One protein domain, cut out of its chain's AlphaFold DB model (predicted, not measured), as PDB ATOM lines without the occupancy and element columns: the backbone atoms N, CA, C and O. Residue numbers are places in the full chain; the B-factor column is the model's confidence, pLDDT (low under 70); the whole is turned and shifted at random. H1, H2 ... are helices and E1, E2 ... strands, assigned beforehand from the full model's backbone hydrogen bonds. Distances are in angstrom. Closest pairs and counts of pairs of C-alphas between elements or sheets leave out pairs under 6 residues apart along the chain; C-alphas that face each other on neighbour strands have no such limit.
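AT A GLANCE: This is residues 32 to 109 of the 110 residues of an uncharacterized protein of Thermococcus eurythermalis (UniProt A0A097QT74). A long twisted sheet of three strands, E1, E2 and E3, makes the body, and the separate small hairpin of E4 and E5 extends the model beyond one end of it. The short helices H1 and H2 graze the sheet near E1. The printed part has 78 residues, in the order H1 H2 E1 E2 E3 E4 E5; both sheets, E1 - E2 - E3 and E4 - E5, are antiparallel, and the class is mostly strand. The whole is loose, with a radius of gyration of the C-alphas of 14.7 A, and only just flat, spanning 44 by 30 by 15 A.

IN THESE COORDINATES: E1 is residues 50 to 56, 19.4 A long, from C-alpha 50 at (-11.690, 44.089, -54.093). E2 is residues 69 to 76, 23.0 A, and E3 is residues 83 to 92, 24.6 A. H1 is residues 32 to 35, H2 39 to 42, E4 97 to 100 and E5 105 to 108, ending at C-alpha 108 (-8.843, 21.628, -37.777).

HOW THE PARTS SIT: E1, E2 and E3 form a meander, each strand the antiparallel neighbour of the one before. N 53 and O 72 are 2.9 A apart, and N 71 and O 89 are 2.9 A apart, both within hydrogen-bond range. E3 bends by 61 degrees at residue 86. The closest C-alphas of H2 and E1, those of Tyr 41 and Leu 53, are 6.7 A apart. H1 and H2 are too short for an O i to N i+4 pair; O i to N i+3 is within range in 1 of 1 and 0 of 1. In the hairpin E4 and E5, N 98 and O 107 are 2.9 A apart. E4 is apart from E3.

THE WHOLE: The C-alphas farthest apart, of Gly 79 and Ser 103, are 44.8 A apart. The link E1 to E2 is long, with 12 residues. The printed part has no cut, and no printed residue is under 70 in pLDDT.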
ATOM      1  N   VAL A  32     -22.471  31.667 -54.378       94.88
ATOM      2  CA  VAL A  32     -22.496  33.030 -54.931       94.88
ATOM      3  C   VAL A  32     -23.935  33.486 -55.169       94.88
ATOM      4  O   VAL A  32     -24.316  34.578 -54.745       94.88
ATOM      5  N   LYS A  33     -24.768  32.649 -55.795       95.94
ATOM      6  CA  LYS A  33     -26.164  32.987 -56.100       95.94
ATOM      7  C   LYS A  33     -26.985  33.273 -54.845       95.94
ATOM      8  O   LYS A  33     -27.802  34.193 -54.862       95.94
ATOM      9  N   ARG A  34     -26.813  32.488 -53.777       96.19
ATOM     10  CA  ARG A  34     -27.527  32.707 -52.509       96.19
ATOM     11  C   ARG A  34     -26.942  33.888 -51.736       96.19
ATOM     12  O   ARG A  34     -27.714  34.710 -51.253       96.19
ATOM     13  N   ALA A  35     -25.617  34.036 -51.704       94.25
ATOM     14  CA  ALA A  35     -24.959  35.163 -51.049       94.25
ATOM     15  C   ALA A  35     -25.408  36.504 -51.646       94.25
ATOM     16  O   ALA A  35     -25.736  37.423 -50.910       94.25
ATOM     17  N   LEU A  36     -25.515  36.611 -52.973       92.88
ATOM     18  CA  LEU A  36     -25.961  37.846 -53.631       92.88
ATOM     19  C   LEU A  36     -27.441  38.193 -53.388       92.88
ATOM     20  O   LEU A  36     -27.833  39.335 -53.618       92.88
ATOM     21  N   LYS A  37     -28.263  37.239 -52.935       95.25
ATOM     22  CA  LYS A  37     -29.657  37.494 -52.528       95.25
ATOM     23  C   LYS A  37     -29.777  37.969 -51.085       95.25
ATOM     24  O   LYS A  37     -30.801  38.541 -50.728       95.25
ATOM     25  N   ASP A  38     -28.764  37.712 -50.265       94.94
ATOM     26  CA  ASP A  38     -28.708  38.170 -48.885       94.94
ATOM     27  C   ASP A  38     -28.189  39.624 -48.853       94.94
ATOM     28  O   ASP A  38     -27.062  39.890 -49.298       94.94
ATOM     29  N   PRO A  39     -28.976  40.584 -48.332       93.50
ATOM     30  CA  PRO A  39     -28.581  41.990 -48.284       93.50
ATOM     31  C   PRO A  39     -27.260  42.244 -47.543       93.50
ATOM     32  O   PRO A  39     -26.531  43.172 -47.907       93.50
ATOM     33  N   ASP A  40     -26.916  41.425 -46.540       93.19
ATOM     34  CA  ASP A  40     -25.701  41.607 -45.740       93.19
ATOM     35  C   ASP A  40     -24.427  41.374 -46.547       93.19
ATOM     36  O   ASP A  40     -23.412  42.038 -46.301       93.19
ATOM     37  N   TYR A  41     -24.479  40.442 -47.499       93.00
ATOM     38  CA  TYR A  41     -23.373  40.155 -48.406       93.00
ATOM     39  C   TYR A  41     -23.422  41.065 -49.633       93.00
ATOM     40  O   TYR A  41     -22.391  41.623 -50.014       93.00
ATOM     41  N   ALA A  42     -24.607  41.283 -50.213       92.12
ATOM     42  CA  ALA A  42     -24.774  42.109 -51.409       92.12
ATOM     43  C   ALA A  42     -24.262  43.547 -51.210       92.12
ATOM     44  O   ALA A  42     -23.567  44.081 -52.077       92.12
ATOM     45  N   ARG A  43     -24.497  44.153 -50.036       93.06
ATOM     46  CA  ARG A  43     -24.028  45.520 -49.716       93.06
ATOM     47  C   ARG A  43     -22.505  45.695 -49.749       93.06
ATOM     48  O   ARG A  43     -22.029  46.823 -49.850       93.06
ATOM     49  N   LYS A  44     -21.725  44.607 -49.671       92.12
ATOM     50  CA  LYS A  44     -20.256  44.672 -49.760       92.12
ATOM     51  C   LYS A  44     -19.771  45.012 -51.175       92.12
ATOM     52  O   LYS A  44     -18.650  45.489 -51.329       92.12
ATOM     53  N   PHE A  45     -20.609  44.843 -52.200       90.81
ATOM     54  CA  PHE A  45     -20.321  45.254 -53.578       90.81
ATOM     55  C   PHE A  45     -20.624  46.744 -53.798       90.81
ATOM     56  O   PHE A  45     -21.450  47.123 -54.620       90.81
ATOM     57  N   ASN A  46     -19.918  47.614 -53.077       87.25
ATOM     58  CA  ASN A  46     -20.139  49.067 -53.066       87.25
ATOM     59  C   ASN A  46     -19.429  49.844 -54.199       87.25
ATOM     60  O   ASN A  46     -19.291  51.061 -54.136       87.25
ATOM     61  N   GLY A  47     -18.937  49.148 -55.228       84.19
ATOM     62  CA  GLY A  47     -18.210  49.756 -56.349       84.19
ATOM     63  C   GLY A  47     -16.681  49.796 -56.199       84.19
ATOM     64  O   GLY A  47     -16.014  50.189 -57.163       84.19
ATOM     65  N   GLY A  48     -16.137  49.355 -55.057       86.62
ATOM     66  CA  GLY A  48     -14.700  49.227 -54.797       86.62
ATOM     67  C   GLY A  48     -13.959  48.203 -55.677       86.62
ATOM     68  O   GLY A  48     -14.528  47.542 -56.539       86.62
ATOM     69  N   GLY A  49     -12.640  48.088 -55.490       88.69
ATOM     70  CA  GLY A  49     -11.785  47.239 -56.336       88.69
ATOM     71  C   GLY A  49     -11.749  45.755 -55.951       88.69
ATOM     72  O   GLY A  49     -11.729  44.893 -56.830       88.69
ATOM     73  N   LYS A  50     -11.745  45.448 -54.651       94.44
ATOM     74  CA  LYS A  50     -11.690  44.089 -54.093       94.44
ATOM     75  C   LYS A  50     -12.833  43.921 -53.100       94.44
ATOM     76  O   LYS A  50     -13.032  44.792 -52.260       94.44
ATOM     77  N   VAL A  51     -13.541  42.800 -53.181       94.94
ATOM     78  CA  VAL A  51     -14.604  42.431 -52.238       94.94
ATOM     79  C   VAL A  51     -14.265  41.068 -51.654       94.94
ATOM     80  O   VAL A  51     -13.962  40.138 -52.397       94.94
ATOM     81  N   VAL A  52     -14.296  40.960 -50.328       95.81
ATOM     82  CA  VAL A  52     -14.102  39.697 -49.606       95.81
ATOM     83  C   VAL A  52     -15.402  39.357 -48.885       95.81
ATOM     84  O   VAL A  52     -15.897  40.137 -48.060       95.81
ATOM     85  N   LEU A  53     -15.982  38.213 -49.237       95.88
ATOM     86  CA  LEU A  53     -17.168  37.672 -48.589       95.88
ATOM     87  C   LEU A  53     -16.775  36.438 -47.790       95.88
ATOM     88  O   LEU A  53     -16.524  35.388 -48.366       95.88
ATOM     89  N   THR A  54     -16.773  36.563 -46.473       96.38
ATOM     90  CA  THR A  54     -16.797  35.424 -45.559       96.38
ATOM     91  C   THR A  54     -18.248  34.974 -45.429       96.38
ATOM     92  O   THR A  54     -19.080  35.739 -44.936       96.38
ATOM     93  N   VAL A  55     -18.570  33.803 -45.975       96.19
ATOM     94  CA  VAL A  55     -19.939  33.305 -46.126       96.19
ATOM     95  C   VAL A  55     -20.162  32.114 -45.207       96.19
ATOM     96  O   VAL A  55     -19.586  31.047 -45.413       96.19
ATOM     97  N   ASP A  56     -21.065  32.285 -44.244       95.44
ATOM     98  CA  ASP A  56     -21.610  31.181 -43.455       95.44
ATOM     99  C   ASP A  56     -22.592  30.367 -44.321       95.44
ATOM    100  O   ASP A  56     -23.624  30.884 -44.773       95.44
ATOM    101  N   LEU A  57     -22.267  29.094 -44.573       95.44
ATOM    102  CA  LEU A  57     -23.069  28.220 -45.434       95.44
ATOM    103  C   LEU A  57     -24.425  27.876 -44.804       95.44
ATOM    104  O   LEU A  57     -25.432  27.815 -45.518       95.44
ATOM    105  N   LYS A  58     -24.485  27.746 -43.471       93.62
ATOM    106  CA  LYS A  58     -25.730  27.468 -42.737       93.62
ATOM    107  C   LYS A  58     -26.691  28.642 -42.842       93.62
ATOM    108  O   LYS A  58     -27.876  28.414 -43.083       93.62
ATOM    109  N   LYS A  59     -26.191  29.885 -42.766       94.44
ATOM    110  CA  LYS A  59     -27.007  31.098 -42.993       94.44
ATOM    111  C   LYS A  59     -27.692  31.068 -44.363       94.44
ATOM    112  O   LYS A  59     -28.841  31.481 -44.490       94.44
ATOM    113  N   LEU A  60     -27.005  30.554 -45.383       93.50
ATOM    114  CA  LEU A  60     -27.542  30.442 -46.740       93.50
ATOM    115  C   LEU A  60     -28.364  29.167 -46.980       93.50
ATOM    116  O   LEU A  60     -28.846  28.970 -48.098       93.50
ATOM    117  N   GLY A  61     -28.528  28.297 -45.977       93.75
ATOM    118  CA  GLY A  61     -29.203  27.005 -46.115       93.75
ATOM    119  C   GLY A  61     -28.485  26.047 -47.073       93.75
ATOM    120  O   GLY A  61     -29.146  25.257 -47.750       93.75
ATOM    121  N   ILE A  62     -27.163  26.180 -47.202       93.50
ATOM    122  CA  ILE A  62     -26.290  25.290 -47.972       93.50
ATOM    123  C   ILE A  62     -25.623  24.349 -46.973       93.50
ATOM    124  O   ILE A  62     -25.070  24.796 -45.970       93.50
ATOM    125  N   ASN A  63     -25.678  23.046 -47.237       91.44
ATOM    126  CA  ASN A  63     -25.044  22.045 -46.390       91.44
ATOM    127  C   ASN A  63     -24.030  21.252 -47.212       91.44
ATOM    128  O   ASN A  63     -24.405  20.549 -48.150       91.44
ATOM    129  N   VAL A  64     -22.757  21.375 -46.843       89.56
ATOM    130  CA  VAL A  64     -21.660  20.575 -47.380       89.56
ATOM    131  C   VAL A  64     -20.945  19.930 -46.208       89.56
ATOM    132  O   VAL A  64     -20.542  20.598 -45.259       89.56
ATOM    133  N   GLU A  65     -20.787  18.612 -46.269       88.62
ATOM    134  CA  GLU A  65     -20.223  17.857 -45.160       88.62
ATOM    135  C   GLU A  65     -18.778  18.292 -44.869       88.62
ATOM    136  O   GLU A  65     -17.851  18.017 -45.636       88.62
ATOM    137  N   GLY A  66     -18.594  18.917 -43.709       88.56
ATOM    138  CA  GLY A  66     -17.299  19.296 -43.155       88.56
ATOM    139  C   GLY A  66     -16.746  20.650 -43.585       88.56
ATOM    140  O   GLY A  66     -15.602  20.956 -43.248       88.56
ATOM    141  N   ILE A  67     -17.556  21.467 -44.265       92.69
ATOM    142  CA  ILE A  67     -17.291  22.892 -44.489       92.69
ATOM    143  C   ILE A  67     -18.474  23.681 -43.924       92.69
ATOM    144  O   ILE A  67     -19.619  23.440 -44.295       92.69
ATOM    145  N   ASP A  68     -18.190  24.635 -43.045       94.81
ATOM    146  CA  ASP A  68     -19.186  25.525 -42.444       94.81
ATOM    147  C   ASP A  68     -19.104  26.949 -43.017       94.81
ATOM    148  O   ASP A  68     -20.114  27.651 -43.084       94.81
ATOM    149  N   GLU A  69     -17.912  27.380 -43.433       95.75
ATOM    150  CA  GLU A  69     -17.655  28.738 -43.915       95.75
ATOM    151  C   GLU A  69     -16.708  28.738 -45.118       95.75
ATOM    152  O   GLU A  69     -15.741  27.968 -45.174       95.75
ATOM    153  N   VAL A  70     -16.987  29.620 -46.078       95.50
ATOM    154  CA  VAL A  70     -16.153  29.840 -47.263       95.50
ATOM    155  C   VAL A  70     -15.862  31.320 -47.428       95.50
ATOM    156  O   VAL A  70     -16.766  32.153 -47.371       95.50
ATOM    157  N   GLU A  71     -14.608  31.643 -47.718       96.94
ATOM    158  CA  GLU A  71     -14.216  32.970 -48.160       96.94
ATOM    159  C   GLU A  71     -14.187  33.046 -49.689       96.94
ATOM    160  O   GLU A  71     -13.541  32.249 -50.370       96.94
ATOM    161  N   LEU A  72     -14.892  34.038 -50.231       96.25
ATOM    162  CA  LEU A  72     -14.937  34.361 -51.650       96.25
ATOM    163  C   LEU A  72     -14.267  35.711 -51.886       96.25
ATOM    164  O   LEU A  72     -14.688  36.739 -51.344       96.25
ATOM    165  N   VAL A  73     -13.251  35.726 -52.743       96.50
ATOM    166  CA  VAL A  73     -12.527  36.946 -53.101       96.50
ATOM    167  C   VAL A  73     -12.898  37.351 -54.516       96.50
ATOM    168  O   VAL A  73     -12.557  36.667 -55.483       96.50
ATOM    169  N   PHE A  74     -13.540  38.504 -54.647       95.94
ATOM    170  CA  PHE A  74     -13.899  39.101 -55.925       95.94
ATOM    171  C   PHE A  74     -13.001  40.284 -56.249       95.94
ATOM    172  O   PHE A  74     -12.625  41.069 -55.374       95.94
ATOM    173  N   LEU A  75     -12.712  40.446 -57.536       95.56
ATOM    174  CA  LEU A  75     -12.007  41.605 -58.069       95.56
ATOM    175  C   LEU A  75     -12.861  42.291 -59.129       95.56
ATOM    176  O   LEU A  75     -13.532  41.638 -59.930       95.56
ATOM    177  N   LYS A  76     -12.809  43.619 -59.149       94.50
ATOM    178  CA  LYS A  76     -13.443  44.432 -60.183       94.50
ATOM    179  C   LYS A  76     -12.567  44.454 -61.430       94.50
ATOM    180  O   LYS A  76     -11.363  44.716 -61.357       94.50
ATOM    181  N   LYS A  77     -13.159  44.198 -62.596       91.06
ATOM    182  CA  LYS A  77     -12.437  44.311 -63.867       91.06
ATOM    183  C   LYS A  77     -12.152  45.789 -64.162       91.06
ATOM    184  O   LYS A  77     -13.040  46.633 -64.063       91.06
ATOM    185  N   LYS A  78     -10.908  46.112 -64.535       87.56
ATOM    186  CA  LYS A  78     -10.494  47.489 -64.859       87.56
ATOM    187  C   LYS A  78     -11.395  48.063 -65.960       87.56
ATOM    188  O   LYS A  78     -11.590  47.416 -66.986       87.56
ATOM    189  N   GLY A  79     -11.947  49.257 -65.730       86.75
ATOM    190  CA  GLY A  79     -12.859  49.922 -66.672       86.75
ATOM    191  C   GLY A  79     -14.255  49.295 -66.782       86.75
ATOM    192  O   GLY A  79     -14.988  49.627 -67.705       86.75
ATOM    193  N   SER A  80     -14.638  48.389 -65.877       87.00
ATOM    194  CA  SER A  80     -15.952  47.740 -65.863       87.00
ATOM    195  C   SER A  80     -16.608  47.861 -64.488       87.00
ATOM    196  O   SER A  80     -15.928  47.946 -63.467       87.00
ATOM    197  N   SER A  81     -17.938  47.841 -64.449       84.94
ATOM    198  CA  SER A  81     -18.721  47.660 -63.221       84.94
ATOM    199  C   SER A  81     -18.760  46.202 -62.745       84.94
ATOM    200  O   SER A  81     -19.211  45.946 -61.632       84.94
ATOM    201  N   ASN A  82     -18.270  45.258 -63.554       90.06
ATOM    202  CA  ASN A  82     -18.381  43.832 -63.277       90.06
ATOM    203  C   ASN A  82     -17.271  43.334 -62.348       90.06
ATOM    204  O   ASN A  82     -16.084  43.644 -62.521       90.06
ATOM    205  N   TYR A  83     -17.675  42.486 -61.409       93.00
ATOM    206  CA  TYR A  83     -16.786  41.711 -60.556       93.00
ATOM    207  C   TYR A  83     -16.637  40.294 -61.102       93.00
ATOM    208  O   TYR A  83     -17.557  39.756 -61.715       93.00
ATOM    209  N   TYR A  84     -15.487  39.681 -60.851       92.62
ATOM    210  CA  TYR A  84     -15.255  38.262 -61.100       92.62
ATOM    211  C   TYR A  84     -14.705  37.599 -59.838       92.62
ATOM    212  O   TYR A  84     -13.964  38.225 -59.074       92.62
ATOM    213  N   LEU A  85     -15.076  36.336 -59.617       93.75
ATOM    214  CA  LEU A  85     -14.538  35.529 -58.527       93.75
ATOM    215  C   LEU A  85     -13.079  35.185 -58.853       93.75
ATOM    216  O   LEU A  85     -12.799  34.520 -59.849       93.75
ATOM    217  N   LYS A  86     -12.144  35.689 -58.049       94.88
ATOM    218  CA  LYS A  86     -10.703  35.464 -58.224       94.88
ATOM    219  C   LYS A  86     -10.245  34.185 -57.535       94.88
ATOM    220  O   LYS A  86      -9.407  33.479 -58.085       94.88
ATOM    221  N   THR A  87     -10.737  33.937 -56.326       94.06
ATOM    222  CA  THR A  87     -10.448  32.723 -55.561       94.06
ATOM    223  C   THR A  87     -11.567  32.456 -54.559       94.06
ATOM    224  O   THR A  87     -12.290  33.379 -54.174       94.06
ATOM    225  N   ALA A  88     -11.698  31.195 -54.165       92.88
ATOM    226  CA  ALA A  88     -12.602  30.724 -53.133       92.88
ATOM    227  C   ALA A  88     -11.902  29.630 -52.326       92.88
ATOM    228  O   ALA A  88     -11.274  28.746 -52.911       92.88
ATOM    229  N   TYR A  89     -12.005  29.681 -51.002       91.38
ATOM    230  CA  TYR A  89     -11.459  28.644 -50.129       91.38
ATOM    231  C   TYR A  89     -12.269  28.528 -48.841       91.38
ATOM    232  O   TYR A  89     -12.816  29.523 -48.364       91.38
ATOM    233  N   PRO A  90     -12.374  27.317 -48.274       92.25
ATOM    234  CA  PRO A  90     -13.014  27.139 -46.986       92.25
ATOM    235  C   PRO A  90     -12.157  27.747 -45.870       92.25
ATOM    236  O   PRO A  90     -10.929  27.668 -45.911       92.25
ATOM    237  N   THR A  91     -12.813  28.333 -44.873       93.69
ATOM    238  CA  THR A  91     -12.168  28.971 -43.709       93.69
ATOM    239  C   THR A  91     -12.534  28.305 -42.391       93.69
ATOM    240  O   THR A  91     -11.771  28.404 -41.436       93.69
ATOM    241  N   ARG A  92     -13.661  27.582 -42.346       94.38
ATOM    242  CA  ARG A  92     -14.125  26.874 -41.148       94.38
ATOM    243  C   ARG A  92     -14.828  25.564 -41.487       94.38
ATOM    244  O   ARG A  92     -15.577  25.499 -42.467       94.38
ATOM    245  N   GLY A  93     -14.621  24.543 -40.663       91.69
ATOM    246  CA  GLY A  93     -15.297  23.247 -40.713       91.69
ATOM    247  C   GLY A  93     -14.384  22.082 -40.332       91.69
ATOM    248  O   GLY A  93     -13.161  22.165 -40.409       91.69
ATOM    249  N   ASN A  94     -14.969  20.943 -39.954       89.06
ATOM    250  CA  ASN A  94     -14.198  19.797 -39.452       89.06
ATOM    251  C   ASN A  94     -13.338  19.068 -40.511       89.06
ATOM    252  O   ASN A  94     -12.511  18.227 -40.156       89.06
ATOM    253  N   LYS A  95     -13.513  19.386 -41.801       88.75
ATOM    254  CA  LYS A  95     -12.651  18.940 -42.911       88.75
ATOM    255  C   LYS A  95     -11.767  20.069 -43.454       88.75
ATOM    256  O   LYS A  95     -11.080  19.868 -44.455       88.75
ATOM    257  N   VAL A  96     -11.759  21.231 -42.805       88.38
ATOM    258  CA  VAL A  96     -10.889  22.363 -43.138       88.38
ATOM    259  C   VAL A  96      -9.662  22.293 -42.244       88.38
ATOM    260  O   VAL A  96      -9.779  22.214 -41.024       88.38
ATOM    261  N   LEU A  97      -8.482  22.267 -42.858       87.81
ATOM    262  CA  LEU A  97      -7.220  22.139 -42.142       87.81
ATOM    263  C   LEU A  97      -6.378  23.399 -42.320       87.81
ATOM    264  O   LEU A  97      -6.208  23.881 -43.438       87.81
ATOM    265  N   GLU A  98      -5.802  23.870 -41.222       87.75
ATOM    266  CA  GLU A  98      -4.822  24.950 -41.189       87.75
ATOM    267  C   GLU A  98      -3.448  24.370 -40.838       87.75
ATOM    268  O   GLU A  98      -3.326  23.512 -39.957       87.75
ATOM    269  N   TYR A  99      -2.412  24.824 -41.544       85.69
ATOM    270  CA  TYR A  99      -1.029  24.468 -41.246       85.69
ATOM    271  C   TYR A  99      -0.390  25.536 -40.360       85.69
ATOM    272  O   TYR A  99      -0.297  26.697 -40.755       85.69
ATOM    273  N   ARG A 100       0.090  25.141 -39.179       86.62
ATOM    274  CA  ARG A 100       0.823  26.027 -38.271       86.62
ATOM    275  C   ARG A 100       2.314  25.916 -38.537       86.62
ATOM    276  O   ARG A 100       2.950  24.960 -38.106       86.62
ATOM    277  N   GLU A 101       2.882  26.923 -39.195       84.00
ATOM    278  CA  GLU A 101       4.309  26.931 -39.551       84.00
ATOM    279  C   GLU A 101       5.235  26.795 -38.333       84.00
ATOM    280  O   GLU A 101       6.247  26.105 -38.406       84.00
ATOM    281  N   TRP A 102       4.874  27.399 -37.197       82.69
ATOM    282  CA  TRP A 102       5.704  27.415 -35.989       82.69
ATOM    283  C   TRP A 102       5.734  26.082 -35.226       82.69
ATOM    284  O   TRP A 102       6.713  25.819 -34.532       82.69
ATOM    285  N   SER A 103       4.695  25.245 -35.337       85.38
ATOM    286  CA  SER A 103       4.665  23.905 -34.725       85.38
ATOM    287  C   SER A 103       4.855  22.774 -35.737       85.38
ATOM    288  O   SER A 103       5.118  21.640 -35.352       85.38
ATOM    289  N   GLY A 104       4.730  23.066 -37.033       82.69
ATOM    290  CA  GLY A 104       4.751  22.070 -38.098       82.69
ATOM    291  C   GLY A 104       3.501  21.185 -38.147       82.69
ATOM    292  O   GLY A 104       3.515  20.153 -38.818       82.69
ATOM    293  N   GLU A 105       2.426  21.560 -37.450       85.81
ATOM    294  CA  GLU A 105       1.228  20.733 -37.285       85.81
ATOM    295  C   GLU A 105       0.072  21.171 -38.187       85.81
ATOM    296  O   GLU A 105      -0.083  22.342 -38.533       85.81
ATOM    297  N   TRP A 106      -0.789  20.207 -38.517       84.75
ATOM    298  CA  TRP A 106      -2.089  20.456 -39.135       84.75
ATOM    299  C   TRP A 106      -3.176  20.420 -38.069       84.75
ATOM    300  O   TRP A 106      -3.343  19.394 -37.409       84.75
ATOM    301  N   ILE A 107      -3.949  21.495 -37.955       88.69
ATOM    302  CA  ILE A 107      -5.095  21.583 -37.046       88.69
ATOM    303  C   ILE A 107      -6.395  21.737 -37.832       88.69
ATOM    304  O   ILE A 107      -6.390  22.189 -38.973       88.69
ATOM    305  N   VAL A 108      -7.514  21.352 -37.223       85.88
ATOM    306  CA  VAL A 108      -8.843  21.628 -37.777       85.88
ATOM    307  C   VAL A 108      -9.168  23.105 -37.561       85.88
ATOM    308  O   VAL A 108      -9.075  23.588 -36.432       85.88
ATOM    309  N   ALA A 109      -9.559  23.800 -38.628       83.12
ATOM    310  CA  ALA A 109     -10.069  25.166 -38.564       83.12
ATOM    311  C   ALA A 109     -11.539  25.118 -38.109       83.12
ATOM    312  O   ALA A 109     -12.455  25.008 -38.927       83.12
TER     313      ALA A 109